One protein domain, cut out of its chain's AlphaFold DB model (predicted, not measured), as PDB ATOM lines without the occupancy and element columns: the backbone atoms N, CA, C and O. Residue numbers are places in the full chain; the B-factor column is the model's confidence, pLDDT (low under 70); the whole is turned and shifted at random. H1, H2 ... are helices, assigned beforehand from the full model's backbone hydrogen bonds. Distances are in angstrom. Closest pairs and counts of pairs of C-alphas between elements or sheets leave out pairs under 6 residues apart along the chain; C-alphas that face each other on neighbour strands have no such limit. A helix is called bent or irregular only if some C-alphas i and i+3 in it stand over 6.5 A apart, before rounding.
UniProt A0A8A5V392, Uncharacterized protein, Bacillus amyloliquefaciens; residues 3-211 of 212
ATOM      1  N   ASN A   3      13.698 -27.772 -44.321       71.00
ATOM      2  CA  ASN A   3      12.606 -27.397 -43.419       71.00
ATOM      3  C   ASN A   3      13.043 -26.382 -42.361       71.00
ATOM      4  O   ASN A   3      12.349 -25.393 -42.106       71.00
ATOM      5  N   LEU A   4      14.239 -26.552 -41.796       74.00
ATOM      6  CA  LEU A   4      14.779 -25.609 -40.819       74.00
ATOM      7  C   LEU A   4      15.031 -24.219 -41.428       74.00
ATOM      8  O   LEU A   4      14.787 -23.199 -40.775       74.00
ATOM      9  N   LYS A   5      15.517 -24.158 -42.676       80.19
ATOM     10  CA  LYS A   5      15.728 -22.887 -43.387       80.19
ATOM     11  C   LYS A   5      14.397 -22.164 -43.592       80.19
ATOM     12  O   LYS A   5      14.315 -20.968 -43.300       80.19
ATOM     13  N   HIS A   6      13.345 -22.881 -43.986       77.56
ATOM     14  CA  HIS A   6      12.004 -22.306 -44.125       77.56
ATOM     15  C   HIS A   6      11.459 -21.769 -42.799       77.56
ATOM     16  O   HIS A   6      10.995 -20.629 -42.747       77.56
ATOM     17  N   ILE A   7      11.588 -22.515 -41.698       74.81
ATOM     18  CA  ILE A   7      11.120 -22.061 -40.378       74.81
ATOM     19  C   ILE A   7      11.880 -20.803 -39.918       74.81
ATOM     20  O   ILE A   7      11.274 -19.858 -39.405       74.81
ATOM     21  N   LYS A   8      13.196 -20.720 -40.166       81.31
ATOM     22  CA  LYS A   8      13.986 -19.500 -39.907       81.31
ATOM     23  C   LYS A   8      13.526 -18.316 -40.773       81.31
ATOM     24  O   LYS A   8      13.412 -17.202 -40.262       81.31
ATOM     25  N   LYS A   9      13.200 -18.542 -42.050       81.81
ATOM     26  CA  LYS A   9      12.642 -17.511 -42.950       81.81
ATOM     27  C   LYS A   9      11.293 -16.995 -42.438       81.81
ATOM     28  O   LYS A   9      11.067 -15.784 -42.404       81.81
ATOM     29  N   ILE A  10      10.426 -17.892 -41.961       78.75
ATOM     30  CA  ILE A  10       9.142 -17.535 -41.342       78.75
ATOM     31  C   ILE A  10       9.371 -16.670 -40.099       78.75
ATOM     32  O   ILE A  10       8.757 -15.608 -39.997       78.75
ATOM     33  N   ARG A  11      10.299 -17.049 -39.207       81.25
ATOM     34  CA  ARG A  11      10.674 -16.244 -38.027       81.25
ATOM     35  C   ARG A  11      11.021 -14.804 -38.409       81.25
ATOM     36  O   ARG A  11      10.492 -13.870 -37.810       81.25
ATOM     37  N   ASN A  12      11.883 -14.628 -39.412       81.62
ATOM     38  CA  ASN A  12      12.306 -13.307 -39.876       81.62
ATOM     39  C   ASN A  12      11.137 -12.516 -40.480       81.62
ATOM     40  O   ASN A  12      11.003 -11.324 -40.217       81.62
ATOM     41  N   SER A  13      10.239 -13.179 -41.216       79.00
ATOM     42  CA  SER A  13       9.016 -12.552 -41.731       79.00
ATOM     43  C   SER A  13       8.083 -12.072 -40.608       79.00
ATOM     44  O   SER A  13       7.477 -11.007 -40.743       79.00
ATOM     45  N   ILE A  14       7.970 -12.811 -39.494       77.00
ATOM     46  CA  ILE A  14       7.186 -12.369 -38.326       77.00
ATOM     47  C   ILE A  14       7.856 -11.178 -37.647       77.00
ATOM     48  O   ILE A  14       7.182 -10.185 -37.399       77.00
ATOM     49  N   LEU A  15       9.168 -11.245 -37.403       81.56
ATOM     50  CA  LEU A  15       9.951 -10.133 -36.844       81.56
ATOM     51  C   LEU A  15       9.754  -8.848 -37.644       81.56
ATOM     52  O   LEU A  15       9.400  -7.818 -37.076       81.56
ATOM     53  N   PHE A  16       9.900  -8.930 -38.965       81.06
ATOM     54  CA  PHE A  16       9.665  -7.800 -39.854       81.06
ATOM     55  C   PHE A  16       8.231  -7.271 -39.717       81.06
ATOM     56  O   PHE A  16       8.028  -6.071 -39.553       81.06
ATOM     57  N   SER A  17       7.225  -8.156 -39.688       78.69
ATOM     58  CA  SER A  17       5.835  -7.737 -39.473       78.69
ATOM     59  C   SER A  17       5.601  -7.071 -38.115       78.69
ATOM     60  O   SER A  17       4.712  -6.225 -38.038       78.69
ATOM     61  N   VAL A  18       6.316  -7.455 -37.054       82.06
ATOM     62  CA  VAL A  18       6.215  -6.797 -35.741       82.06
ATOM     63  C   VAL A  18       6.786  -5.388 -35.820       82.06
ATOM     64  O   VAL A  18       6.096  -4.450 -35.431       82.06
ATOM     65  N   VAL A  19       7.985  -5.227 -36.390       84.38
ATOM     66  CA  VAL A  19       8.640  -3.918 -36.555       84.38
ATOM     67  C   VAL A  19       7.731  -2.941 -37.301       84.38
ATOM     68  O   VAL A  19       7.486  -1.841 -36.814       84.38
ATOM     69  N   TRP A  20       7.144  -3.360 -38.425       81.06
ATOM     70  CA  TRP A  20       6.233  -2.504 -39.192       81.06
ATOM     71  C   TRP A  20       4.950  -2.144 -38.450       81.06
ATOM     72  O   TRP A  20       4.452  -1.036 -38.610       81.06
ATOM     73  N   ARG A  21       4.406  -3.049 -37.632       78.69
ATOM     74  CA  ARG A  21       3.207  -2.754 -36.833       78.69
ATOM     75  C   ARG A  21       3.508  -1.775 -35.704       78.69
ATOM     76  O   ARG A  21       2.698  -0.888 -35.476       78.69
ATOM     77  N   VAL A  22       4.659  -1.900 -35.040       84.19
ATOM     78  CA  VAL A  22       5.117  -0.915 -34.043       84.19
ATOM     79  C   VAL A  22       5.287   0.454 -34.696       84.19
ATOM     80  O   VAL A  22       4.778   1.446 -34.185       84.19
ATOM     81  N   LEU A  23       5.945   0.495 -35.858       85.56
ATOM     82  CA  LEU A  23       6.148   1.725 -36.618       85.56
ATOM     83  C   LEU A  23       4.814   2.345 -37.059       85.56
ATOM     84  O   LEU A  23       4.621   3.548 -36.921       85.56
ATOM     85  N   PHE A  24       3.862   1.524 -37.511       82.06
ATOM     86  CA  PHE A  24       2.513   1.973 -37.844       82.06
ATOM     87  C   PHE A  24       1.789   2.556 -36.629       82.06
ATOM     88  O   PHE A  24       1.252   3.646 -36.738       82.06
ATOM     89  N   ILE A  25       1.810   1.895 -35.465       82.62
ATOM     90  CA  ILE A  25       1.186   2.422 -34.235       82.62
ATOM     91  C   ILE A  25       1.788   3.780 -33.852       82.62
ATOM     92  O   ILE A  25       1.050   4.686 -33.478       82.62
ATOM     93  N   ALA A  26       3.109   3.930 -33.970       81.69
ATOM     94  CA  ALA A  26       3.799   5.173 -33.639       81.69
ATOM     95  C   ALA A  26       3.465   6.316 -34.614       81.69
ATOM     96  O   ALA A  26       3.326   7.463 -34.195       81.69
ATOM     97  N   LEU A  27       3.325   6.013 -35.908       82.69
ATOM     98  CA  LEU A  27       3.101   7.015 -36.954       82.69
ATOM     99  C   LEU A  27       1.619   7.287 -37.237       82.69
ATOM    100  O   LEU A  27       1.291   8.353 -37.754       82.69
ATOM    101  N   TYR A  28       0.718   6.359 -36.909       79.50
ATOM    102  CA  TYR A  28      -0.702   6.454 -37.246       79.50
ATOM    103  C   TYR A  28      -1.372   7.730 -36.714       79.50
ATOM    104  O   TYR A  28      -2.032   8.383 -37.516       79.50
ATOM    105  N   PRO A  29      -1.171   8.159 -35.449       72.38
ATOM    106  CA  PRO A  29      -1.782   9.391 -34.938       72.38
ATOM    107  C   PRO A  29      -1.344  10.647 -35.706       72.38
ATOM    108  O   PRO A  29      -2.141  11.554 -35.939       72.38
ATOM    109  N   ILE A  30      -0.078  10.679 -36.131       74.19
ATOM    110  CA  ILE A  30       0.511  11.789 -36.889       74.19
ATOM    111  C   ILE A  30      -0.060  11.800 -38.314       74.19
ATOM    112  O   ILE A  30      -0.492  12.839 -38.810       74.19
ATOM    113  N   LEU A  31      -0.116  10.628 -38.953       73.38
ATOM    114  CA  LEU A  31      -0.650  10.458 -40.304       73.38
ATOM    115  C   LEU A  31      -2.159  10.712 -40.375       73.38
ATOM    116  O   LEU A  31      -2.617  11.300 -41.348       73.38
ATOM    117  N   SER A  32      -2.936  10.310 -39.366       72.31
ATOM    118  CA  SER A  32      -4.380  10.556 -39.336       72.31
ATOM    119  C   SER A  32      -4.700  12.030 -39.105       72.31
ATOM    120  O   SER A  32      -5.585  12.556 -39.765       72.31
ATOM    121  N   GLY A  33      -3.972  12.711 -38.214       67.88
ATOM    122  CA  GLY A  33      -4.209  14.130 -37.933       67.88
ATOM    123  C   GLY A  33      -3.811  15.046 -39.093       67.88
ATOM    124  O   GLY A  33      -4.583  15.908 -39.498       67.88
ATOM    125  N   ILE A  34      -2.619  14.846 -39.660       68.56
ATOM    126  CA  ILE A  34      -2.112  15.691 -40.753       68.56
ATOM    127  C   ILE A  34      -2.725  15.269 -42.095       68.56
ATOM    128  O   ILE A  34      -3.148  16.112 -42.881       68.56
ATOM    129  N   GLY A  35      -2.809  13.963 -42.358       67.50
ATOM    130  CA  GLY A  35      -3.216  13.429 -43.658       67.50
ATOM    131  C   GLY A  35      -4.699  13.610 -43.984       67.50
ATOM    132  O   GLY A  35      -5.021  13.893 -45.134       67.50
ATOM    133  N   LEU A  36      -5.606  13.494 -43.004       69.25
ATOM    134  CA  LEU A  36      -7.043  13.697 -43.251       69.25
ATOM    135  C   LEU A  36      -7.368  15.171 -43.524       69.25
ATOM    136  O   LEU A  36      -8.112  15.466 -44.460       69.25
ATOM    137  N   ASN A  37      -6.709  16.085 -42.804       65.75
ATOM    138  CA  ASN A  37      -6.831  17.525 -43.036       65.75
ATOM    139  C   ASN A  37      -6.318  17.929 -44.428       65.75
ATOM    140  O   ASN A  37      -6.927  18.770 -45.084       65.75
ATOM    141  N   MET A  38      -5.247  17.299 -44.928       65.75
ATOM    142  CA  MET A  38      -4.731  17.556 -46.283       65.75
ATOM    143  C   MET A  38      -5.673  17.098 -47.410       65.75
ATOM    144  O   MET A  38      -5.559  17.597 -48.525       65.75
ATOM    145  N   ILE A  39      -6.600  16.172 -47.140       72.12
ATOM    146  CA  ILE A  39      -7.588  15.663 -48.114       72.12
ATOM    147  C   ILE A  39      -8.945  16.389 -47.951       72.12
ATOM    148  O   ILE A  39      -9.924  16.063 -48.618       72.12
ATOM    149  N   GLY A  40      -9.013  17.419 -47.095       66.94
ATOM    150  CA  GLY A  40     -10.216  18.232 -46.881       66.94
ATOM    151  C   GLY A  40     -11.292  17.550 -46.032       66.94
ATOM    152  O   GLY A  40     -12.442  17.983 -46.039       66.94
ATOM    153  N   ILE A  41     -10.940  16.477 -45.316       74.06
ATOM    154  CA  ILE A  41     -11.851  15.769 -44.417       74.06
ATOM    155  C   ILE A  41     -11.694  16.366 -43.018       74.06
ATOM    156  O   ILE A  41     -10.764  16.016 -42.293       74.06
ATOM    157  N   ASP A  42     -12.618  17.248 -42.646       74.25
ATOM    158  CA  ASP A  42     -12.645  17.872 -41.323       74.25
ATOM    159  C   ASP A  42     -13.512  17.036 -40.368       74.25
ATOM    160  O   ASP A  42     -14.746  17.084 -40.378       74.25
ATOM    161  N   LEU A  43     -12.858  16.171 -39.593       71.94
ATOM    162  CA  LEU A  43     -13.505  15.352 -38.571       71.94
ATOM    163  C   LEU A  43     -13.350  16.014 -37.210       71.94
ATOM    164  O   LEU A  43     -12.260  16.445 -36.834       71.94
ATOM    165  N   SER A  44     -14.421  15.995 -36.412       81.56
ATOM    166  CA  SER A  44     -14.327  16.448 -35.024       81.56
ATOM    167  C   SER A  44     -13.234  15.683 -34.267       81.56
ATOM    168  O   SER A  44     -13.021  14.480 -34.470       81.56
ATOM    169  N   SER A  45     -12.572  16.374 -33.341       78.25
ATOM    170  CA  SER A  45     -11.508  15.808 -32.504       78.25
ATOM    171  C   SER A  45     -11.942  14.531 -31.773       78.25
ATOM    172  O   SER A  45     -11.153  13.594 -31.655       78.25
ATOM    173  N   GLY A  46     -13.208  14.446 -31.353       80.50
ATOM    174  CA  GLY A  46     -13.783  13.251 -30.732       80.50
ATOM    175  C   GLY A  46     -13.849  12.041 -31.673       80.50
ATOM    176  O   GLY A  46     -13.535  10.923 -31.259       80.50
ATOM    177  N   ILE A  47     -14.192  12.245 -32.950       80.25
ATOM    178  CA  ILE A  47     -14.232  11.159 -33.944       80.25
ATOM    179  C   ILE A  47     -12.812  10.699 -34.290       80.25
ATOM    180  O   ILE A  47     -12.552   9.496 -34.307       80.25
ATOM    181  N   LEU A  48     -11.880  11.638 -34.492       78.38
ATOM    182  CA  LEU A  48     -10.466  11.327 -34.729       78.38
ATOM    183  C   LEU A  48      -9.870  10.523 -33.570       78.38
ATOM    184  O   LEU A  48      -9.270   9.474 -33.794       78.38
ATOM    185  N   PHE A  49     -10.111  10.958 -32.331       79.44
ATOM    186  CA  PHE A  49      -9.664  10.249 -31.135       79.44
ATOM    187  C   PHE A  49     -10.215   8.818 -31.073       79.44
ATOM    188  O   PHE A  49      -9.463   7.869 -30.846       79.44
ATOM    189  N   THR A  50     -11.514   8.646 -31.330       83.00
ATOM    190  CA  THR A  50     -12.171   7.332 -31.284       83.00
ATOM    191  C   THR A  50     -11.613   6.384 -32.351       83.00
ATOM    192  O   THR A  50     -11.315   5.226 -32.057       83.00
ATOM    193  N   LEU A  51     -11.399   6.870 -33.578       81.25
ATOM    194  CA  LEU A  51     -10.797   6.083 -34.659       81.25
ATOM    195  C   LEU A  51      -9.344   5.704 -34.349       81.25
ATOM    196  O   LEU A  51      -8.973   4.536 -34.492       81.25
ATOM    197  N   SER A  52      -8.535   6.651 -33.864       80.06
ATOM    198  CA  SER A  52      -7.160   6.381 -33.432       80.06
ATOM    199  C   SER A  52      -7.098   5.353 -32.307       80.06
ATOM    200  O   SER A  52      -6.246   4.461 -32.342       80.06
ATOM    201  N   PHE A  53      -8.027   5.415 -31.353       82.81
ATOM    202  CA  PHE A  53      -8.127   4.439 -30.275       82.81
ATOM    203  C   PHE A  53      -8.459   3.035 -30.800       82.81
ATOM    204  O   PHE A  53      -7.745   2.082 -30.483       82.81
ATOM    205  N   ILE A  54      -9.482   2.898 -31.652       85.44
ATOM    206  CA  ILE A  54      -9.886   1.603 -32.229       85.44
ATOM    207  C   ILE A  54      -8.740   0.984 -33.039       85.44
ATOM    208  O   ILE A  54      -8.417  -0.193 -32.864       85.44
ATOM    209  N   VAL A  55      -8.086   1.768 -33.902       82.75
ATOM    210  CA  VAL A  55      -6.983   1.278 -34.739       82.75
ATOM    211  C   VAL A  55      -5.775   0.878 -33.894       82.75
ATOM    212  O   VAL A  55      -5.200  -0.187 -34.128       82.75
ATOM    213  N   SER A  56      -5.425   1.670 -32.877       81.56
ATOM    214  CA  SER A  56      -4.357   1.330 -31.931       81.56
ATOM    215  C   SER A  56      -4.672   0.039 -31.170       81.56
ATOM    216  O   SER A  56      -3.827  -0.855 -31.086       81.56
ATOM    217  N   MET A  57      -5.916  -0.135 -30.710       84.12
ATOM    218  CA  MET A  57      -6.355  -1.351 -30.025       84.12
ATOM    219  C   MET A  57      -6.234  -2.587 -30.930       84.12
ATOM    220  O   MET A  57      -5.637  -3.589 -30.531       84.12
ATOM    221  N   ILE A  58      -6.725  -2.516 -32.174       83.19
ATOM    222  CA  ILE A  58      -6.593  -3.607 -33.154       83.19
ATOM    223  C   ILE A  58      -5.112  -3.914 -33.414       83.19
ATOM    224  O   ILE A  58      -4.701  -5.080 -33.410       83.19
ATOM    225  N   ALA A  59      -4.283  -2.887 -33.601       80.94
ATOM    226  CA  ALA A  59      -2.860  -3.053 -33.848       80.94
ATOM    227  C   ALA A  59      -2.150  -3.733 -32.660       80.94
ATOM    228  O   ALA A  59      -1.432  -4.714 -32.875       80.94
ATOM    229  N   CYS A  60      -2.434  -3.330 -31.420       82.06
ATOM    230  CA  CYS A  60      -1.933  -3.974 -30.202       82.06
ATOM    231  C   CYS A  60      -2.336  -5.454 -30.108       82.06
ATOM    232  O   CYS A  60      -1.478  -6.314 -29.897       82.06
ATOM    233  N   LEU A  61      -3.609  -5.790 -30.345       81.00
ATOM    234  CA  LEU A  61      -4.093  -7.180 -30.305       81.00
ATOM    235  C   LEU A  61      -3.406  -8.055 -31.364       81.00
ATOM    236  O   LEU A  61      -3.020  -9.203 -31.105       81.00
ATOM    237  N   THR A  62      -3.192  -7.507 -32.563       77.56
ATOM    238  CA  THR A  62      -2.429  -8.219 -33.592       77.56
ATOM    239  C   THR A  62      -0.969  -8.409 -33.183       77.56
ATOM    240  O   THR A  62      -0.423  -9.492 -33.389       77.56
ATOM    241  N   LEU A  63      -0.343  -7.404 -32.565       81.62
ATOM    242  CA  LEU A  63       1.049  -7.446 -32.121       81.62
ATOM    243  C   LEU A  63       1.272  -8.512 -31.045       81.62
ATOM    244  O   LEU A  63       2.218  -9.289 -31.162       81.62
ATOM    245  N   VAL A  64       0.357  -8.634 -30.077       81.69
ATOM    246  CA  VAL A  64       0.369  -9.716 -29.074       81.69
ATOM    247  C   VAL A  64       0.388 -11.090 -29.750       81.69
ATOM    248  O   VAL A  64       1.178 -11.958 -29.376       81.69
ATOM    249  N   THR A  65      -0.422 -11.280 -30.795       76.94
ATOM    250  CA  THR A  65      -0.460 -12.550 -31.540       76.94
ATOM    251  C   THR A  65       0.873 -12.834 -32.245       76.94
ATOM    252  O   THR A  65       1.410 -13.937 -32.142       76.94
ATOM    253  N   HIS A  66       1.456 -11.838 -32.923       77.12
ATOM    254  CA  HIS A  66       2.759 -11.986 -33.592       77.12
ATOM    255  C   HIS A  66       3.895 -12.266 -32.602       77.12
ATOM    256  O   HIS A  66       4.746 -13.114 -32.874       77.12
ATOM    257  N   MET A  67       3.891 -11.604 -31.443       80.12
ATOM    258  CA  MET A  67       4.872 -11.830 -30.378       80.12
ATOM    259  C   MET A  67       4.765 -13.241 -29.798       80.12
ATOM    260  O   MET A  67       5.782 -13.920 -29.655       80.12
ATOM    261  N   ARG A  68       3.545 -13.731 -29.544       77.50
ATOM    262  CA  ARG A  68       3.313 -15.118 -29.108       77.50
ATOM    263  C   ARG A  68       3.857 -16.127 -30.122       77.50
ATOM    264  O   ARG A  68       4.511 -17.094 -29.736       77.50
ATOM    265  N   ASN A  69       3.658 -15.874 -31.413       76.56
ATOM    266  CA  ASN A  69       4.178 -16.734 -32.479       76.56
ATOM    267  C   ASN A  69       5.704 -16.704 -32.566       76.56
ATOM    268  O   ASN A  69       6.330 -17.739 -32.787       76.56
ATOM    269  N   LEU A  70       6.319 -15.540 -32.346       79.88
ATOM    270  CA  LEU A  70       7.773 -15.414 -32.260       79.88
ATOM    271  C   LEU A  70       8.361 -16.220 -31.108       79.88
ATOM    272  O   LEU A  70       9.377 -16.889 -31.301       79.88
ATOM    273  N   ILE A  71       7.721 -16.176 -29.937       80.00
ATOM    274  CA  ILE A  71       8.113 -16.980 -28.775       80.00
ATOM    275  C   ILE A  71       8.027 -18.466 -29.130       80.00
ATOM    276  O   ILE A  71       9.026 -19.168 -29.000       80.00
ATOM    277  N   GLY A  72       6.899 -18.918 -29.687       72.81
ATOM    278  CA  GLY A  72       6.724 -20.319 -30.076       72.81
ATOM    279  C   GLY A  72       7.754 -20.802 -31.108       72.81
ATOM    280  O   GLY A  72       8.338 -21.870 -30.940       72.81
ATOM    281  N   ILE A  73       8.064 -20.005 -32.142       76.69
ATOM    282  CA  ILE A  73       9.107 -20.367 -33.123       76.69
ATOM    283  C   ILE A  73      10.489 -20.391 -32.469       76.69
ATOM    284  O   ILE A  73      11.314 -21.243 -32.796       76.69
ATOM    285  N   ARG A  74      10.777 -19.456 -31.558       80.19
ATOM    286  CA  ARG A  74      12.054 -19.421 -30.839       80.19
ATOM    287  C   ARG A  74      12.227 -20.653 -29.955       80.19
ATOM    288  O   ARG A  74      13.310 -21.234 -29.961       80.19
ATOM    289  N   GLU A  75      11.187 -21.041 -29.222       78.38
ATOM    290  CA  GLU A  75      11.164 -22.262 -28.411       78.38
ATOM    291  C   GLU A  75      11.366 -23.499 -29.280       78.38
ATOM    292  O   GLU A  75      12.263 -24.291 -28.999       78.38
ATOM    293  N   PHE A  76      10.630 -23.604 -30.389       77.50
ATOM    294  CA  PHE A  76      10.804 -24.685 -31.351       77.50
ATOM    295  C   PHE A  76      12.244 -24.759 -31.884       77.50
ATOM    296  O   PHE A  76      12.858 -25.819 -31.839       77.50
ATOM    297  N   LEU A  77      12.827 -23.644 -32.341       80.75
ATOM    298  CA  LEU A  77      14.203 -23.628 -32.859       80.75
ATOM    299  C   LEU A  77      15.232 -24.008 -31.786       80.75
ATOM    300  O   LEU A  77      16.250 -24.622 -32.102       80.75
ATOM    301  N   ARG A  78      14.985 -23.642 -30.521       80.75
ATOM    302  CA  ARG A  78      15.836 -24.030 -29.392       80.75
ATOM    303  C   ARG A  78      15.739 -25.529 -29.119       80.75
ATOM    304  O   ARG A  78      16.778 -26.166 -28.984       80.75
ATOM    305  N   LEU A  79      14.524 -26.073 -29.064       75.31
ATOM    306  CA  LEU A  79      14.277 -27.506 -28.891       75.31
ATOM    307  C   LEU A  79      14.884 -28.305 -30.039       75.31
ATOM    308  O   LEU A  79      15.616 -29.253 -29.794       75.31
ATOM    309  N   TYR A  80      14.677 -27.868 -31.279       76.88
ATOM    310  CA  TYR A  80      15.270 -28.502 -32.446       76.88
ATOM    311  C   TYR A  80      16.794 -28.548 -32.354       76.88
ATOM    312  O   TYR A  80      17.378 -29.597 -32.580       76.88
ATOM    313  N   LYS A  81      17.444 -27.446 -31.957       79.56
ATOM    314  CA  LYS A  81      18.901 -27.423 -31.775       79.56
ATOM    315  C   LYS A  81      19.365 -28.389 -30.679       79.56
ATOM    316  O   LYS A  81      20.439 -28.962 -30.803       79.56
ATOM    317  N   LEU A  82      18.587 -28.567 -29.607       75.81
ATOM    318  CA  LEU A  82      18.891 -29.560 -28.568       75.81
ATOM    319  C   LEU A  82      18.790 -30.988 -29.119       75.81
ATOM    320  O   LEU A  82      19.695 -31.781 -28.895       75.81
ATOM    321  N   ILE A  83      17.743 -31.275 -29.897       72.31
ATOM    322  CA  ILE A  83      17.537 -32.571 -30.561       72.31
ATOM    323  C   ILE A  83      18.647 -32.854 -31.571       72.31
ATOM    324  O   ILE A  83      19.177 -33.954 -31.608       72.31
ATOM    325  N   GLU A  84      19.010 -31.859 -32.378       76.31
ATOM    326  CA  GLU A  84      20.108 -31.933 -33.343       76.31
ATOM    327  C   GLU A  84      21.420 -32.262 -32.632       76.31
ATOM    328  O   GLU A  84      22.131 -33.177 -33.036       76.31
ATOM    329  N   ARG A  85      21.691 -31.582 -31.514       75.81
ATOM    330  CA  ARG A  85      22.875 -31.827 -30.693       75.81
ATOM    331  C   ARG A  85      22.917 -33.247 -30.140       75.81
ATOM    332  O   ARG A  85      23.934 -33.920 -30.235       75.81
ATOM    333  N   GLU A  86      21.822 -33.712 -29.550       70.25
ATOM    334  CA  GLU A  86      21.779 -35.062 -28.994       70.25
ATOM    335  C   GLU A  86      21.844 -36.115 -30.099       70.25
ATOM    336  O   GLU A  86      22.708 -36.982 -30.074       70.25
ATOM    337  N   LEU A  87      20.987 -36.042 -31.111       68.88
ATOM    338  CA  LEU A  87      20.891 -37.102 -32.110       68.88
ATOM    339  C   LEU A  87      22.069 -37.101 -33.087       68.88
ATOM    340  O   LEU A  87      22.622 -38.165 -33.345       68.88
ATOM    341  N   ILE A  88      22.492 -35.946 -33.605       71.00
ATOM    342  CA  ILE A  88      23.571 -35.873 -34.602       71.00
ATOM    343  C   ILE A  88      24.943 -35.876 -33.925       71.00
ATOM    344  O   ILE A  88      25.795 -36.680 -34.297       71.00
ATOM    345  N   GLU A  89      25.184 -35.019 -32.925       68.00
ATOM    346  CA  GLU A  89      26.528 -34.913 -32.326       68.00
ATOM    347  C   GLU A  89      26.830 -36.079 -31.373       68.00
ATOM    348  O   GLU A  89      27.954 -36.576 -31.364       68.00
ATOM    349  N   ARG A  90      25.849 -36.537 -30.578       66.12
ATOM    350  CA  ARG A  90      26.074 -37.581 -29.559       66.12
ATOM    351  C   ARG A  90      25.783 -38.995 -30.055       66.12
ATOM    352  O   ARG A  90      26.473 -39.923 -29.645       66.12
ATOM    353  N   TYR A  91      24.774 -39.160 -30.909       65.00
ATOM    354  CA  TYR A  91      24.346 -40.470 -31.414       65.00
ATOM    355  C   TYR A  91      24.595 -40.673 -32.919       65.00
ATOM    356  O   TYR A  91      24.238 -41.720 -33.453       65.00
ATOM    357  N   SER A  92      25.225 -39.708 -33.603       67.88
ATOM    358  CA  SER A  92      25.626 -39.807 -35.018       67.88
ATOM    359  C   SER A  92      24.488 -40.144 -35.992       67.88
ATOM    360  O   SER A  92      24.702 -40.790 -37.020       67.88
ATOM    361  N   PHE A  93      23.271 -39.690 -35.691       67.38
ATOM    362  CA  PHE A  93      22.147 -39.761 -36.621       67.38
ATOM    363  C   PHE A  93      22.393 -38.876 -37.845       67.38
ATOM    364  O   PHE A  93      22.998 -37.806 -37.756       67.38
ATOM    365  N   ASP A  94      21.868 -39.299 -38.996       68.81
ATOM    366  CA  ASP A  94      21.893 -38.479 -40.205       68.81
ATOM    367  C   ASP A  94      20.981 -37.253 -40.027       68.81
ATOM    368  O   ASP A  94      19.828 -37.369 -39.599       68.81
ATOM    369  N   ALA A  95      21.473 -36.071 -40.406       71.00
ATOM    370  CA  ALA A  95      20.707 -34.828 -40.439       71.00
ATOM    371  C   ALA A  95      19.412 -34.940 -41.264       71.00
ATOM    372  O   ALA A  95      18.447 -34.213 -41.007       71.00
ATOM    373  N   LYS A  96      19.365 -35.864 -42.233       74.06
ATOM    374  CA  LYS A  96      18.158 -36.189 -42.998       74.06
ATOM    375  C   LYS A  96      17.018 -36.691 -42.110       74.06
ATOM    376  O   LYS A  96      15.875 -36.323 -42.353       74.06
ATOM    377  N   VAL A  97      17.313 -37.436 -41.041       71.25
ATOM    378  CA  VAL A  97      16.296 -37.952 -40.109       71.25
ATOM    379  C   VAL A  97      15.531 -36.806 -39.451       71.25
ATOM    380  O   VAL A  97      14.303 -36.832 -39.396       71.25
ATOM    381  N   LEU A  98      16.232 -35.757 -39.008       71.88
ATOM    382  CA  LEU A  98      15.574 -34.583 -38.434       71.88
ATOM    383  C   LEU A  98      14.781 -33.779 -39.476       71.88
ATOM    384  O   LEU A  98      13.766 -33.176 -39.130       71.88
ATOM    385  N   ASP A  99      15.236 -33.719 -40.731       75.12
ATOM    386  CA  ASP A  99      14.510 -33.032 -41.810       75.12
ATOM    387  C   ASP A  99      13.221 -33.791 -42.179       75.12
ATOM    388  O   ASP A  99      12.170 -33.167 -42.341       75.12
ATOM    389  N   ASP A 100      13.281 -35.125 -42.214       75.25
ATOM    390  CA  ASP A 100      12.146 -36.023 -42.457       75.25
ATOM    391  C   ASP A 100      11.130 -35.978 -41.305       75.25
ATOM    392  O   ASP A 100       9.922 -35.965 -41.547       75.25
ATOM    393  N   MET A 101      11.589 -35.868 -40.051       74.69
ATOM    394  CA  MET A 101      10.704 -35.643 -38.901       74.69
ATOM    395  C   MET A 101       9.874 -34.368 -39.082       74.69
ATOM    396  O   MET A 101       8.663 -34.406 -38.880       74.69
ATOM    397  N   LEU A 102      10.498 -33.265 -39.513       76.62
ATOM    398  CA  LEU A 102       9.784 -32.014 -39.790       76.62
ATOM    399  C   LEU A 102       8.823 -32.133 -40.973       76.62
ATOM    400  O   LEU A 102       7.748 -31.531 -40.942       76.62
ATOM    401  N   ASP A 103       9.184 -32.902 -42.003       78.31
ATOM    402  CA  ASP A 103       8.288 -33.154 -43.132       78.31
ATOM    403  C   ASP A 103       7.059 -33.965 -42.711       78.31
ATOM    404  O   ASP A 103       5.941 -33.638 -43.113       78.31
ATOM    405  N   ASN A 104       7.240 -34.970 -41.852       78.19
ATOM    406  CA  ASN A 104       6.127 -35.744 -41.316       78.19
ATOM    407  C   ASN A 104       5.197 -34.854 -40.475       78.19
ATOM    408  O   ASN A 104       3.992 -34.796 -40.723       78.19
ATOM    409  N   THR A 105       5.754 -34.061 -39.555       77.56
ATOM    410  CA  THR A 105       4.973 -33.098 -38.763       77.56
ATOM    411  C   THR A 105       4.164 -32.146 -39.648       77.56
ATOM    412  O   THR A 105       2.991 -31.886 -39.377       77.56
ATOM    413  N   ARG A 106       4.759 -31.655 -40.744       81.44
ATOM    414  CA  ARG A 106       4.068 -30.815 -41.731       81.44
ATOM    415  C   ARG A 106       2.893 -31.551 -42.382       81.44
ATOM    416  O   ARG A 106       1.800 -30.992 -42.442       81.44
ATOM    417  N   LYS A 107       3.096 -32.785 -42.860       82.69
ATOM    418  CA  LYS A 107       2.040 -33.589 -43.505       82.69
ATOM    419  C   LYS A 107       0.873 -33.850 -42.560       82.69
ATOM    420  O   LYS A 107      -0.270 -33.592 -42.933       82.69
ATOM    421  N   LYS A 108       1.153 -34.253 -41.313       83.00
ATOM    422  CA  LYS A 108       0.123 -34.420 -40.272       83.00
ATOM    423  C   LYS A 108      -0.693 -33.143 -40.085       83.00
ATOM    424  O   LYS A 108      -1.917 -33.201 -40.030       83.00
ATOM    425  N   TYR A 109      -0.030 -31.986 -40.055       79.94
ATOM    426  CA  TYR A 109      -0.712 -30.703 -39.924       79.94
ATOM    427  C   TYR A 109      -1.582 -30.350 -41.141       79.94
ATOM    428  O   TYR A 109      -2.680 -29.824 -40.973       79.94
ATOM    429  N   SER A 110      -1.130 -30.669 -42.358       81.69
ATOM    430  CA  SER A 110      -1.924 -30.486 -43.581       81.69
ATOM    431  C   SER A 110      -3.235 -31.278 -43.525       81.69
ATOM    432  O   SER A 110      -4.317 -30.715 -43.697       81.69
ATOM    433  N   HIS A 111      -3.151 -32.566 -43.178       83.88
ATOM    434  CA  HIS A 111      -4.328 -33.417 -43.011       83.88
ATOM    435  C   HIS A 111      -5.224 -32.942 -41.864       83.88
ATOM    436  O   HIS A 111      -6.444 -32.931 -42.002       83.88
ATOM    437  N   GLN A 112      -4.643 -32.456 -40.767       80.25
ATOM    438  CA  GLN A 112      -5.426 -31.913 -39.663       80.25
ATOM    439  C   GLN A 112      -6.202 -30.654 -40.069       80.25
ATOM    440  O   GLN A 112      -7.353 -30.500 -39.677       80.25
ATOM    441  N   ILE A 113      -5.627 -29.775 -40.901       76.75
ATOM    442  CA  ILE A 113      -6.362 -28.630 -41.461       76.75
ATOM    443  C   ILE A 113      -7.534 -29.093 -42.328       76.75
ATOM    444  O   ILE A 113      -8.598 -28.473 -42.263       76.75
ATOM    445  N   SER A 114      -7.323 -30.125 -43.150       77.19
ATOM    446  CA  SER A 114      -8.368 -30.712 -43.999       77.19
ATOM    447  C   SER A 114      -9.525 -31.221 -43.141       77.19
ATOM    448  O   SER A 114     -10.674 -30.830 -43.343       77.19
ATOM    449  N   PHE A 115      -9.204 -31.988 -42.098       79.88
ATOM    450  CA  PHE A 115     -10.184 -32.492 -41.144       79.88
ATOM    451  C   PHE A 115     -10.920 -31.363 -40.407       79.88
ATOM    452  O   PHE A 115     -12.144 -31.348 -40.378       79.88
ATOM    453  N   ASP A 116     -10.208 -30.362 -39.883       77.38
ATOM    454  CA  ASP A 116     -10.814 -29.231 -39.162       77.38
ATOM    455  C   ASP A 116     -11.771 -28.388 -40.032       77.38
ATOM    456  O   ASP A 116     -12.552 -27.599 -39.499       77.38
ATOM    457  N   ARG A 117     -11.654 -28.451 -41.368       76.62
ATOM    458  CA  ARG A 117     -12.523 -27.712 -42.300       76.62
ATOM    459  C   ARG A 117     -13.723 -28.522 -42.750       76.62
ATOM    460  O   ARG A 117     -14.825 -27.989 -42.789       76.62
ATOM    461  N   GLU A 118     -13.471 -29.755 -43.153       83.25
ATOM    462  CA  GLU A 118     -14.413 -30.548 -43.943       83.25
ATOM    463  C   GLU A 118     -14.846 -31.823 -43.214       83.25
ATOM    464  O   GLU A 118     -15.675 -32.565 -43.728       83.25
ATOM    465  N   TYR A 119     -14.314 -32.074 -42.011       77.38
ATOM    466  CA  TYR A 119     -14.495 -33.318 -41.258       77.38
ATOM    467  C   TYR A 119     -14.153 -34.571 -42.087       77.38
ATOM    468  O   TYR A 119     -14.743 -35.634 -41.903       77.38
ATOM    469  N   ASP A 120     -13.178 -34.454 -42.996       83.88
ATOM    470  CA  ASP A 120     -12.772 -35.532 -43.899       83.88
ATOM    471  C   ASP A 120     -12.103 -36.690 -43.140       83.88
ATOM    472  O   ASP A 120     -10.956 -36.602 -42.694       83.88
ATOM    473  N   ILE A 121     -12.815 -37.809 -43.028       85.44
ATOM    474  CA  ILE A 121     -12.357 -39.024 -42.344       85.44
ATOM    475  C   ILE A 121     -11.080 -39.587 -42.991       85.44
ATOM    476  O   ILE A 121     -10.225 -40.131 -42.288       85.44
ATOM    477  N   ASN A 122     -10.884 -39.399 -44.300       86.19
ATOM    478  CA  ASN A 122      -9.676 -39.863 -44.986       86.19
ATOM    479  C   ASN A 122      -8.428 -39.124 -44.496       86.19
ATOM    480  O   ASN A 122      -7.362 -39.723 -44.356       86.19
ATOM    481  N   ALA A 123      -8.561 -37.841 -44.156       82.06
ATOM    482  CA  ALA A 123      -7.485 -37.079 -43.543       82.06
ATOM    483  C   ALA A 123      -7.129 -37.619 -42.147       82.06
ATOM    484  O   ALA A 123      -5.956 -37.644 -41.777       82.06
ATOM    485  N   LEU A 124      -8.113 -38.117 -41.391       83.69
ATOM    486  CA  LEU A 124      -7.874 -38.759 -40.097       83.69
ATOM    487  C   LEU A 124      -7.116 -40.085 -40.262       83.69
ATOM    488  O   LEU A 124      -6.132 -40.321 -39.561       83.69
ATOM    489  N   HIS A 125      -7.503 -40.903 -41.246       86.00
ATOM    490  CA  HIS A 125      -6.777 -42.125 -41.599       86.00
ATOM    491  C   HIS A 125      -5.343 -41.842 -42.058       86.00
ATOM    492  O   HIS A 125      -4.417 -42.512 -41.601       86.00
ATOM    493  N   ALA A 126      -5.124 -40.804 -42.866       87.38
ATOM    494  CA  ALA A 126      -3.784 -40.391 -43.278       87.38
ATOM    495  C   ALA A 126      -2.909 -39.976 -42.078       87.38
ATOM    496  O   ALA A 126      -1.731 -40.330 -42.005       87.38
ATOM    497  N   ILE A 127      -3.474 -39.278 -41.083       84.38
ATOM    498  CA  ILE A 127      -2.764 -38.955 -39.831       84.38
ATOM    499  C   ILE A 127      -2.413 -40.231 -39.055       84.38
ATOM    500  O   ILE A 127      -1.304 -40.347 -38.523       84.38
ATOM    501  N   GLU A 128      -3.333 -41.195 -38.966       83.19
ATOM    502  CA  GLU A 128      -3.069 -42.480 -38.317       83.19
ATOM    503  C   GLU A 128      -1.964 -43.272 -39.017       83.19
ATOM    504  O   GLU A 128      -1.111 -43.846 -38.336       83.19
ATOM    505  N   GLU A 129      -1.940 -43.291 -40.347       84.62
ATOM    506  CA  GLU A 129      -0.882 -43.934 -41.127       84.62
ATOM    507  C   GLU A 129       0.474 -43.277 -40.881       84.62
ATOM    508  O   GLU A 129       1.418 -43.972 -40.506       84.62
ATOM    509  N   LEU A 130       0.559 -41.947 -40.949       82.88
ATOM    510  CA  LEU A 130       1.785 -41.200 -40.641       82.88
ATOM    511  C   LEU A 130       2.282 -41.457 -39.207       82.88
ATOM    512  O   LEU A 130       3.486 -41.546 -38.955       82.88
ATOM    513  N   ASN A 131       1.364 -41.616 -38.248       78.25
ATOM    514  CA  ASN A 131       1.696 -42.002 -36.876       78.25
ATOM    515  C   ASN A 131       2.159 -43.464 -36.770       78.25
ATOM    516  O   ASN A 131       3.031 -43.771 -35.954       78.25
ATOM    517  N   LYS A 132       1.588 -44.378 -37.564       74.81
ATOM    518  CA  LYS A 132       2.033 -45.776 -37.641       74.81
ATOM    519  C   LYS A 132       3.419 -45.873 -38.274       74.81
ATOM    520  O   LYS A 132       4.228 -46.635 -37.764       74.81
ATOM    521  N   GLU A 133       3.718 -45.102 -39.317       71.56
ATOM    522  CA  GLU A 133       5.051 -45.036 -39.933       71.56
ATOM    523  C   GLU A 133       6.114 -44.529 -38.953       71.56
ATOM    524  O   GLU A 133       7.201 -45.105 -38.866       71.56
ATOM    525  N   ASP A 134       5.770 -43.522 -38.149       68.19
ATOM    526  CA  ASP A 134       6.627 -43.019 -37.075       68.19
ATOM    527  C   ASP A 134       6.895 -44.065 -35.987       68.19
ATOM    528  O   ASP A 134       8.028 -44.212 -35.531       68.19
ATOM    529  N   ARG A 135       5.853 -44.792 -35.559       63.25
ATOM    530  CA  ARG A 135       5.950 -45.834 -34.521       63.25
ATOM    531  C   ARG A 135       6.611 -47.114 -35.010       63.25
ATOM    532  O   ARG A 135       7.198 -47.826 -34.206       63.25
ATOM    533  N   LYS A 136       6.504 -47.411 -36.305       58.78
ATOM    534  CA  LYS A 136       7.206 -48.517 -36.965       58.78
ATOM    535  C   LYS A 136       8.676 -48.197 -37.225       58.78
ATOM    536  O   LYS A 136       9.317 -48.952 -37.940       58.78
ATOM    537  N   SER A 137       9.195 -47.093 -36.680       54.81
ATOM    538  CA  SER A 137      10.631 -46.844 -36.590       54.81
ATOM    539  C   SER A 137      11.366 -46.876 -37.931       54.81
ATOM    540  O   SER A 137      12.582 -47.023 -37.944       54.81
ATOM    541  N   LYS A 138      10.688 -46.652 -39.067       53.06
ATOM    542  CA  LYS A 138      11.300 -46.738 -40.411       53.06
ATOM    543  C   LYS A 138      12.547 -45.841 -40.560       53.06
ATOM    544  O   LYS A 138      13.395 -46.092 -41.408       53.06
ATOM    545  N   TYR A 139      12.661 -44.822 -39.702       52.28
ATOM    546  CA  TYR A 139      13.761 -43.858 -39.618       52.28
ATOM    547  C   TYR A 139      14.773 -44.127 -38.490       52.28
ATOM    548  O   TYR A 139      15.913 -43.680 -38.577       52.28
ATOM    549  N   LEU A 140      14.368 -44.833 -37.431       52.88
ATOM    550  CA  LEU A 140      15.170 -45.083 -36.226       52.88
ATOM    551  C   LEU A 140      15.766 -46.499 -36.215       52.88
ATOM    552  O   LEU A 140      16.864 -46.667 -35.695       52.88
ATOM    553  N   ASP A 141      15.123 -47.479 -36.858       50.78
ATOM    554  CA  ASP A 141      15.523 -48.895 -36.872       50.78
ATOM    555  C   ASP A 141      16.913 -49.131 -37.468       50.78
ATOM    556  O   ASP A 141      17.651 -49.990 -36.999       50.78
ATOM    557  N   LYS A 142      17.331 -48.328 -38.455       51.19
ATOM    558  CA  LYS A 142      18.691 -48.408 -39.020       51.19
ATOM    559  C   LYS A 142      19.778 -47.996 -38.014       51.19
ATOM    560  O   LYS A 142      20.927 -48.404 -38.150       51.19
ATOM    561  N   TYR A 143      19.411 -47.192 -37.019       51.03
ATOM    562  CA  TYR A 143      20.289 -46.712 -35.951       51.03
ATOM    563  C   TYR A 143      20.101 -47.509 -34.650       51.03
ATOM    564  O   TYR A 143      20.884 -47.348 -33.714       51.03
ATOM    565  N   LEU A 144      19.132 -48.435 -34.616       50.34
ATOM    566  CA  LEU A 144      19.010 -49.484 -33.604       50.34
ATOM    567  C   LEU A 144      20.049 -50.574 -33.861       50.34
ATOM    568  O   LEU A 144      19.744 -51.703 -34.234       50.34
ATOM    569  N   THR A 145      21.317 -50.242 -33.648       49.47
ATOM    570  CA  THR A 145      22.283 -51.300 -33.354       49.47
ATOM    571  C   THR A 145      21.995 -51.858 -31.955       49.47
ATOM    572  O   THR A 145      21.509 -51.118 -31.100       49.47
ATOM    573  N   PRO A 146      22.358 -53.120 -31.653       48.12
ATOM    574  CA  PRO A 146      22.202 -53.719 -30.318       48.12
ATOM    575  C   PRO A 146      22.878 -52.939 -29.171       48.12
ATOM    576  O   PRO A 146      22.699 -53.281 -28.009       48.12
ATOM    577  N   LYS A 147      23.680 -51.909 -29.491       49.94
ATOM    578  CA  LYS A 147      24.338 -50.996 -28.548       49.94
ATOM    579  C   LYS A 147      23.495 -49.781 -28.143       49.94
ATOM    580  O   LYS A 147      23.851 -49.131 -27.162       49.94
ATOM    581  N   HIS A 148      22.436 -49.437 -28.875       52.97
ATOM    582  CA  HIS A 148      21.585 -48.300 -28.530       52.97
ATOM    583  C   HIS A 148      20.348 -48.772 -27.775       52.97
ATOM    584  O   HIS A 148      19.452 -49.413 -28.319       52.97
ATOM    585  N   ASP A 149      20.360 -48.462 -26.482       56.16
ATOM    586  CA  ASP A 149      19.354 -48.859 -25.509       56.16
ATOM    587  C   ASP A 149      17.973 -48.263 -25.833       56.16
ATOM    588  O   ASP A 149      17.865 -47.231 -26.506       56.16
ATOM    589  N   LYS A 150      16.899 -48.863 -25.301       58.19
ATOM    590  CA  LYS A 150      15.511 -48.361 -25.435       58.19
ATOM    591  C   LYS A 150      15.377 -46.884 -25.034       58.19
ATOM    592  O   LYS A 150      14.476 -46.186 -25.508       58.19
ATOM    593  N   ASP A 151      16.296 -46.401 -24.208       56.03
ATOM    594  CA  ASP A 151      16.405 -45.011 -23.788       56.03
ATOM    595  C   ASP A 151      16.748 -44.046 -24.929       56.03
ATOM    596  O   ASP A 151      16.226 -42.936 -24.934       56.03
ATOM    597  N   VAL A 152      17.509 -44.456 -25.949       56.88
ATOM    598  CA  VAL A 152      17.817 -43.614 -27.124       56.88
ATOM    599  C   VAL A 152      16.553 -43.350 -27.950       56.88
ATOM    600  O   VAL A 152      16.299 -42.220 -28.368       56.88
ATOM    601  N   ILE A 153      15.690 -44.361 -28.109       57.16
ATOM    602  CA  ILE A 153      14.383 -44.209 -28.769       57.16
ATOM    603  C   ILE A 153      13.495 -43.268 -27.955       57.16
ATOM    604  O   ILE A 153      12.882 -42.344 -28.495       57.16
ATOM    605  N   ARG A 154      13.437 -43.467 -26.634       56.97
ATOM    606  CA  ARG A 154      12.641 -42.627 -25.731       56.97
ATOM    607  C   ARG A 154      13.124 -41.170 -25.750       56.97
ATOM    608  O   ARG A 154      12.291 -40.264 -25.817       56.97
ATOM    609  N   MET A 155      14.441 -40.961 -25.788       55.97
ATOM    610  CA  MET A 155      15.089 -39.651 -25.907       55.97
ATOM    611  C   MET A 155      14.854 -38.982 -27.262       55.97
ATOM    612  O   MET A 155      14.777 -37.766 -27.296       55.97
ATOM    613  N   ALA A 156      14.661 -39.713 -28.363       57.97
ATOM    614  CA  ALA A 156      14.290 -39.108 -29.649       57.97
ATOM    615  C   ALA A 156      12.787 -38.771 -29.733       57.97
ATOM    616  O   ALA A 156      12.381 -37.763 -30.316       57.97
ATOM    617  N   THR A 157      11.939 -39.611 -29.131       63.22
ATOM    618  CA  THR A 157      10.476 -39.530 -29.280       63.22
ATOM    619  C   THR A 157       9.859 -38.404 -28.446       63.22
ATOM    620  O   THR A 157       8.940 -37.724 -28.907       63.22
ATOM    621  N   ILE A 158      10.359 -38.178 -27.225       61.19
ATOM    622  CA  ILE A 158       9.831 -37.139 -26.324       61.19
ATOM    623  C   ILE A 158      10.068 -35.732 -26.902       61.19
ATOM    624  O   ILE A 158       9.095 -34.994 -27.073       61.19
ATOM    625  N   PRO A 159      11.295 -35.346 -27.292       62.66
ATOM    626  CA  PRO A 159      11.554 -34.046 -27.891       62.66
ATOM    627  C   PRO A 159      10.864 -33.862 -29.242       62.66
ATOM    628  O   PRO A 159      10.433 -32.751 -29.536       62.66
ATOM    629  N   LYS A 160      10.693 -34.933 -30.035       69.12
ATOM    630  CA  LYS A 160       9.893 -34.890 -31.268       69.12
ATOM    631  C   LYS A 160       8.469 -34.448 -30.973       69.12
ATOM    632  O   LYS A 160       8.028 -33.460 -31.541       69.12
ATOM    633  N   LYS A 161       7.770 -35.125 -30.059       69.12
ATOM    634  CA  LYS A 161       6.379 -34.793 -29.719       69.12
ATOM    635  C   LYS A 161       6.249 -33.358 -29.198       69.12
ATOM    636  O   LYS A 161       5.332 -32.642 -29.580       69.12
ATOM    637  N   VAL A 162       7.198 -32.914 -28.373       66.69
ATOM    638  CA  VAL A 162       7.233 -31.528 -27.880       66.69
ATOM    639  C   VAL A 162       7.488 -30.536 -29.026       66.69
ATOM    640  O   VAL A 162       6.857 -29.484 -29.082       66.69
ATOM    641  N   ALA A 163       8.372 -30.866 -29.970       66.50
ATOM    642  CA  ALA A 163       8.631 -30.048 -31.151       66.50
ATOM    643  C   ALA A 163       7.414 -29.984 -32.092       66.50
ATOM    644  O   ALA A 163       7.101 -28.903 -32.593       66.50
ATOM    645  N   GLU A 164       6.703 -31.100 -32.276       72.31
ATOM    646  CA  GLU A 164       5.429 -31.180 -33.000       72.31
ATOM    647  C   GLU A 164       4.368 -30.284 -32.354       72.31
ATOM    648  O   GLU A 164       3.779 -29.450 -33.040       72.31
ATOM    649  N   ASP A 165       4.192 -30.365 -31.033       72.94
ATOM    650  CA  ASP A 165       3.256 -29.518 -30.288       72.94
ATOM    651  C   ASP A 165       3.627 -28.026 -30.375       72.94
ATOM    652  O   ASP A 165       2.752 -27.166 -30.515       72.94
ATOM    653  N   CYS A 166       4.918 -27.682 -30.318       68.94
ATOM    654  CA  CYS A 166       5.381 -26.301 -30.483       68.94
ATOM    655  C   CYS A 166       5.094 -25.770 -31.894       68.94
ATOM    656  O   CYS A 166       4.572 -24.663 -32.035       68.94
ATOM    657  N   ILE A 167       5.391 -26.561 -32.932       71.25
ATOM    658  CA  ILE A 167       5.033 -26.264 -34.326       71.25
ATOM    659  C   ILE A 167       3.522 -26.053 -34.428       71.25
ATOM    660  O   ILE A 167       3.074 -25.021 -34.928       71.25
ATOM    661  N   TYR A 168       2.738 -26.980 -33.884       73.44
ATOM    662  CA  TYR A 168       1.285 -26.918 -33.906       73.44
ATOM    663  C   TYR A 168       0.760 -25.622 -33.282       73.44
ATOM    664  O   TYR A 168      -0.038 -24.911 -33.889       73.44
ATOM    665  N   ARG A 169       1.260 -25.252 -32.099       70.94
ATOM    666  CA  ARG A 169       0.872 -24.012 -31.409       70.94
ATOM    667  C   ARG A 169       1.210 -22.759 -32.211       70.94
ATOM    668  O   ARG A 169       0.420 -21.820 -32.218       70.94
ATOM    669  N   VAL A 170       2.360 -22.735 -32.885       70.69
ATOM    670  CA  VAL A 170       2.763 -21.616 -33.750       70.69
ATOM    671  C   VAL A 170       1.829 -21.502 -34.952       70.69
ATOM    672  O   VAL A 170       1.330 -20.414 -35.250       70.69
ATOM    673  N   PHE A 171       1.584 -22.612 -35.648       69.38
ATOM    674  CA  PHE A 171       0.862 -22.617 -36.919       69.38
ATOM    675  C   PHE A 171      -0.660 -22.582 -36.765       69.38
ATOM    676  O   PHE A 171      -1.341 -22.072 -37.657       69.38
ATOM    677  N   ASN A 172      -1.191 -23.049 -35.632       68.81
ATOM    678  CA  ASN A 172      -2.615 -22.993 -35.298       68.81
ATOM    679  C   ASN A 172      -2.965 -21.832 -34.350       68.81
ATOM    680  O   ASN A 172      -4.055 -21.780 -33.781       68.81
ATOM    681  N   SER A 173      -2.048 -20.881 -34.157       63.97
ATOM    682  CA  SER A 173      -2.263 -19.706 -33.311       63.97
ATOM    683  C   SER A 173      -3.467 -18.885 -33.788       63.97
ATOM    684  O   SER A 173      -3.404 -18.160 -34.775       63.97
ATOM    685  N   LYS A 174      -4.611 -18.984 -33.110       61.12
ATOM    686  CA  LYS A 174      -5.767 -18.137 -33.432       61.12
ATOM    687  C   LYS A 174      -5.484 -16.704 -32.985       61.12
ATOM    688  O   LYS A 174      -4.984 -16.482 -31.882       61.12
ATOM    689  N   THR A 175      -5.802 -15.732 -33.837       58.22
ATOM    690  CA  THR A 175      -5.888 -14.337 -33.391       58.22
ATOM    691  C   THR A 175      -7.072 -14.190 -32.430       58.22
ATOM    692  O   THR A 175      -8.007 -14.994 -32.454       58.22
ATOM    693  N   LEU A 176      -7.067 -13.138 -31.607       54.81
ATOM    694  CA  LEU A 176      -8.186 -12.801 -30.711       54.81
ATOM    695  C   LEU A 176      -9.525 -12.582 -31.447       54.81
ATOM    696  O   LEU A 176     -10.576 -12.688 -30.829       54.81
ATOM    697  N   PHE A 177      -9.497 -12.365 -32.765       53.22
ATOM    698  CA  PHE A 177     -10.678 -12.223 -33.625       53.22
ATOM    699  C   PHE A 177     -11.040 -13.516 -34.381       53.22
ATOM    700  O   PHE A 177     -11.661 -13.476 -35.438       53.22
ATOM    701  N   GLY A 178     -10.601 -14.679 -33.890       46.38
ATOM    702  CA  GLY A 178     -11.018 -15.988 -34.405       46.38
ATOM    703  C   GLY A 178     -10.400 -16.406 -35.745       46.38
ATOM    704  O   GLY A 178     -10.542 -17.564 -36.138       46.38
ATOM    705  N   THR A 179      -9.653 -15.537 -36.438       50.91
ATOM    706  CA  THR A 179      -8.942 -15.943 -37.660       50.91
ATOM    707  C   THR A 179      -7.742 -16.819 -37.299       50.91
ATOM    708  O   THR A 179      -6.847 -16.424 -36.548       50.91
ATOM    709  N   SER A 180      -7.748 -18.054 -37.805       53.91
ATOM    710  CA  SER A 180      -6.700 -19.045 -37.537       53.91
ATOM    711  C   SER A 180      -5.332 -18.609 -38.086       53.91
ATOM    712  O   SER A 180      -5.230 -18.124 -39.214       53.91
ATOM    713  N   GLY A 181      -4.261 -18.849 -37.325       51.88
ATOM    714  CA  GLY A 181      -2.852 -18.558 -37.652       51.88
ATOM    715  C   GLY A 181      -2.257 -19.359 -38.809       51.88
ATOM    716  O   GLY A 181      -1.043 -19.323 -39.030       51.88
ATOM    717  N   ARG A 182      -3.110 -20.015 -39.609       61.56
ATOM    718  CA  ARG A 182      -2.756 -20.846 -40.768       61.56
ATOM    719  C   ARG A 182      -1.893 -20.110 -41.796       61.56
ATOM    720  O   ARG A 182      -1.202 -20.754 -42.576       61.56
ATOM    721  N   LYS A 183      -1.852 -18.771 -41.765       64.44
ATOM    722  CA  LYS A 183      -0.983 -17.925 -42.603       64.44
ATOM    723  C   LYS A 183       0.479 -18.383 -42.612       64.44
ATOM    724  O   LYS A 183       1.119 -18.321 -43.658       64.44
ATOM    725  N   TYR A 184       1.027 -18.820 -41.479       65.69
ATOM    726  CA  TYR A 184       2.432 -19.241 -41.424       65.69
ATOM    727  C   TYR A 184       2.655 -20.632 -41.998       65.69
ATOM    728  O   TYR A 184       3.699 -20.870 -42.594       65.69
ATOM    729  N   PHE A 185       1.663 -21.512 -41.871       67.50
ATOM    730  CA  PHE A 185       1.718 -22.832 -42.479       67.50
ATOM    731  C   PHE A 185       1.617 -22.724 -43.999       67.50
ATOM    732  O   PHE A 185       2.450 -23.279 -44.701       67.50
ATOM    733  N   TYR A 186       0.702 -21.894 -44.508       67.25
ATOM    734  CA  TYR A 186       0.633 -21.588 -45.938       67.25
ATOM    735  C   TYR A 186       1.931 -20.978 -46.474       67.25
ATOM    736  O   TYR A 186       2.354 -21.322 -47.568       67.25
ATOM    737  N   LYS A 187       2.605 -20.115 -45.702       66.25
ATOM    738  CA  LYS A 187       3.939 -19.613 -46.072       66.25
ATOM    739  C   LYS A 187       5.002 -20.714 -46.106       66.25
ATOM    740  O   LYS A 187       5.927 -20.610 -46.903       66.25
ATOM    741  N   TRP A 188       4.902 -21.721 -45.239       70.75
ATOM    742  CA  TRP A 188       5.805 -22.874 -45.249       70.75
ATOM    743  C   TRP A 188       5.553 -23.765 -46.474       70.75
ATOM    744  O   TRP A 188       6.501 -24.090 -47.180       70.75
ATOM    745  N   GLU A 189       4.291 -24.081 -46.768       69.44
ATOM    746  CA  GLU A 189       3.864 -24.811 -47.974       69.44
ATOM    747  C   GLU A 189       4.290 -24.097 -49.266       69.44
ATOM    748  O   GLU A 189       4.967 -24.678 -50.109       69.44
ATOM    749  N   MET A 190       3.965 -22.806 -49.395       63.84
ATOM    750  CA  MET A 190       4.280 -22.016 -50.591       63.84
ATOM    751  C   MET A 190       5.781 -21.896 -50.831       63.84
ATOM    752  O   MET A 190       6.226 -22.026 -51.963       63.84
ATOM    753  N   ALA A 191       6.584 -21.737 -49.774       65.00
ATOM    754  CA  ALA A 191       8.034 -21.678 -49.928       65.00
ATOM    755  C   ALA A 191       8.633 -22.973 -50.508       65.00
ATOM    756  O   ALA A 191       9.714 -22.918 -51.079       65.00
ATOM    757  N   ARG A 192       7.948 -24.117 -50.378       63.69
ATOM    758  CA  ARG A 192       8.363 -25.387 -50.989       63.69
ATOM    759  C   ARG A 192       7.833 -25.587 -52.398       63.69
ATOM    760  O   ARG A 192       8.513 -26.211 -53.206       63.69
ATOM    761  N   LEU A 193       6.645 -25.068 -52.697       62.41
ATOM    762  CA  LEU A 193       6.162 -24.992 -54.076       62.41
ATOM    763  C   LEU A 193       7.109 -24.131 -54.917       62.41
ATOM    764  O   LEU A 193       7.496 -24.558 -55.998       62.41
ATOM    765  N   ASP A 194       7.561 -22.994 -54.382       60.12
ATOM    766  CA  ASP A 194       8.572 -22.148 -55.022       60.12
ATOM    767  C   ASP A 194       9.882 -22.916 -55.258       60.12
ATOM    768  O   ASP A 194      10.399 -22.908 -56.372       60.12
ATOM    769  N   ASP A 195      10.393 -23.637 -54.256       62.34
ATOM    770  CA  ASP A 195      11.624 -24.427 -54.399       62.34
ATOM    771  C   ASP A 195      11.465 -25.576 -55.415       62.34
ATOM    772  O   ASP A 195      12.358 -25.805 -56.230       62.34
ATOM    773  N   GLY A 196      10.310 -26.251 -55.440       61.56
ATOM    774  CA  GLY A 196       9.995 -27.300 -56.414       61.56
ATOM    775  C   GLY A 196       9.834 -26.775 -57.844       61.56
ATOM    776  O   GLY A 196      10.289 -27.410 -58.795       61.56
ATOM    777  N   ILE A 197       9.251 -25.585 -58.007       61.47
ATOM    778  CA  ILE A 197       9.164 -24.885 -59.296       61.47
ATOM    779  C   ILE A 197      10.560 -24.460 -59.758       61.47
ATOM    780  O   ILE A 197      10.928 -24.713 -60.905       61.47
ATOM    781  N   ILE A 198      11.374 -23.883 -58.870       62.66
ATOM    782  CA  ILE A 198      12.766 -23.509 -59.161       62.66
ATOM    783  C   ILE A 198      13.585 -24.742 -59.562       62.66
ATOM    784  O   ILE A 198      14.404 -24.667 -60.480       62.66
ATOM    785  N   GLN A 199      13.361 -25.884 -58.914       63.81
ATOM    786  CA  GLN A 199      14.035 -27.133 -59.245       63.81
ATOM    787  C   GLN A 199      13.609 -27.674 -60.615       63.81
ATOM    788  O   GLN A 199      14.475 -28.003 -61.423       63.81
ATOM    789  N   MET A 200      12.310 -27.667 -60.933       67.81
ATOM    790  CA  MET A 200      11.814 -28.026 -62.268       67.81
ATOM    791  C   MET A 200      12.378 -27.119 -63.369       67.81
ATOM    792  O   MET A 200      12.740 -27.602 -64.441       67.81
ATOM    793  N   ILE A 201      12.488 -25.812 -63.113       69.81
ATOM    794  CA  ILE A 201      13.091 -24.861 -64.056       69.81
ATOM    795  C   ILE A 201      14.568 -25.209 -64.289       69.81
ATOM    796  O   ILE A 201      14.981 -25.349 -65.439       69.81
ATOM    797  N   LYS A 202      15.340 -25.450 -63.221       66.94
ATOM    798  CA  LYS A 202      16.755 -25.852 -63.320       66.94
ATOM    799  C   LYS A 202      16.951 -27.184 -64.041       66.94
ATOM    800  O   LYS A 202      17.885 -27.321 -64.824       66.94
ATOM    801  N   GLU A 203      16.091 -28.169 -63.800       73.19
ATOM    802  CA  GLU A 203      16.147 -29.467 -64.483       73.19
ATOM    803  C   GLU A 203      15.823 -29.342 -65.976       73.19
ATOM    804  O   GLU A 203      16.453 -30.005 -66.803       73.19
ATOM    805  N   ASN A 204      14.892 -28.459 -66.340       71.44
ATOM    806  CA  ASN A 204      14.566 -28.166 -67.734       71.44
ATOM    807  C   ASN A 204      15.684 -27.387 -68.447       71.44
ATOM    808  O   ASN A 204      15.989 -27.685 -69.602       71.44
ATOM    809  N   GLU A 205      16.340 -26.440 -67.773       71.19
ATOM    810  CA  GLU A 205      17.523 -25.739 -68.298       71.19
ATOM    811  C   GLU A 205      18.728 -26.678 -68.447       71.19
ATOM    812  O   GLU A 205      19.397 -26.674 -69.480       71.19
ATOM    813  N   ALA A 206      18.970 -27.555 -67.471       67.38
ATOM    814  CA  ALA A 206      20.037 -28.553 -67.539       67.38
ATOM    815  C   ALA A 206      19.802 -29.592 -68.648       67.38
ATOM    816  O   ALA A 206      20.759 -30.053 -69.272       67.38
ATOM    817  N   LYS A 207      18.541 -29.954 -68.923       67.81
ATOM    818  CA  LYS A 207      18.175 -30.807 -70.065       67.81
ATOM    819  C   LYS A 207      18.377 -30.093 -71.400       67.81
ATOM    820  O   LYS A 207      18.899 -30.713 -72.317       67.81
ATOM    821  N   LYS A 208      18.042 -28.803 -71.505       62.97
ATOM    822  CA  LYS A 208      18.315 -27.999 -72.712       62.97
ATOM    823  C   LYS A 208      19.812 -27.852 -72.994       62.97
ATOM    824  O   LYS A 208      20.219 -27.993 -74.138       62.97
ATOM    825  N   ASN A 209      20.634 -27.659 -71.964       57.34
ATOM    826  CA  ASN A 209      22.086 -27.504 -72.116       57.34
ATOM    827  C   ASN A 209      22.842 -28.814 -72.399       57.34
ATOM    828  O   ASN A 209      24.019 -28.761 -72.732       57.34
ATOM    829  N   LYS A 210      22.198 -29.984 -72.269       53.44
ATOM    830  CA  LYS A 210      22.765 -31.292 -72.652       53.44
ATOM    831  C   LYS A 210      22.406 -31.730 -74.079       53.44
ATOM    832  O   LYS A 210      22.852 -32.791 -74.501       53.44
ATOM    833  N   ILE A 211      21.566 -30.965 -74.779       49.44
ATOM    834  CA  ILE A 211      21.121 -31.249 -76.156       49.44
ATOM    835  C   ILE A 211      21.947 -30.447 -77.190       49.44
ATOM    836  O   ILE A 211      21.750 -30.624 -78.389       49.44
TER     837      ILE A 211
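What this domain is: This is residues 3 to 211 of the 212 residues of an uncharacterized protein of Bacillus amyloliquefaciens (UniProt A0A8A5V392). A single very long helix, H2, makes the long axis of the body; the bent helix H1 folds back along one part of it and H5 packs along another part, farther on. The helical hairpin of H3 and H4 is set slantwise to H2 and reaches away from it, and H6 leaves the body about perpendicular to H5, with residues 193 to 211 sticking out as a free arm. The printed part has 209 residues with six named helices, H1 to H6 in chain order, and no named strand: all helix. It is loose, with a radius of gyration of the C-alphas of 23.2 A, and spans 79 by 53 by 39 A.

How they stand to each other: H1, residues 3 to 38, was assigned as one helix by its hydrogen bonds but is bent: C-alphas 26 and 29 are 7.1 A apart, and its arms H1a, residues 3 to 26, and H1b, residues 29 to 38, stand at 62 degrees. H1a touches residues 56 to 74 of H2, residues 45 to 90, at a shallow tilt of 23 degrees, opposite ways; the closest C-alphas, of Ile 25 and Ser 56, are 6.1 A apart. H1b and H2 form a hairpin, closest at the C-alphas of Pro 29 and Ser 52, 6.3 A. H3, residues 95 to 118, is the hub, touching four helices. It makes a hairpin with H4, residues 121 to 135, at 20 degrees; the closest C-alphas, of His 111 and Ala 123, are 4.9 A apart. H5, residues 150 to 171, touches residues 69 to 87 of H2 at 16 degrees, opposite ways, with the C-alphas of Asn 69 and Val 170 closest at 5.2 A. H6, residues 183 to 208, touches H1a through residues 184 to 191, with the C-alphas of His 6 and Trp 188 closest at 6.3 A. H4 is apart from H5 and H6. Every O i to N i+4 pair is within hydrogen-bond range in H1a, H2, H3 and H4; the counts are 5 of 6 in H1b, 17 of 18 in H5 and 21 of 22 in H6.

Where its parts are: H1a begins at C-alpha 3 (12.606, -27.397, -43.419) and is 35.1 A long. H2 is 65.4 A long, H3 35.6 A and H5 31.8 A. H6, 37.2 A long, ends at C-alpha 208 (18.315, -27.999, -72.712).

The domain as a whole: The two C-alphas farthest apart, of Gly 40 and Pro 146, are 80.6 A apart. The printed part has no cut. The links H4 to H5 and H5 to H6 are long. The mean pLDDT of the printed part is 71.7; 82 residues are under 70, among them 134 to 163 and 171 to 187.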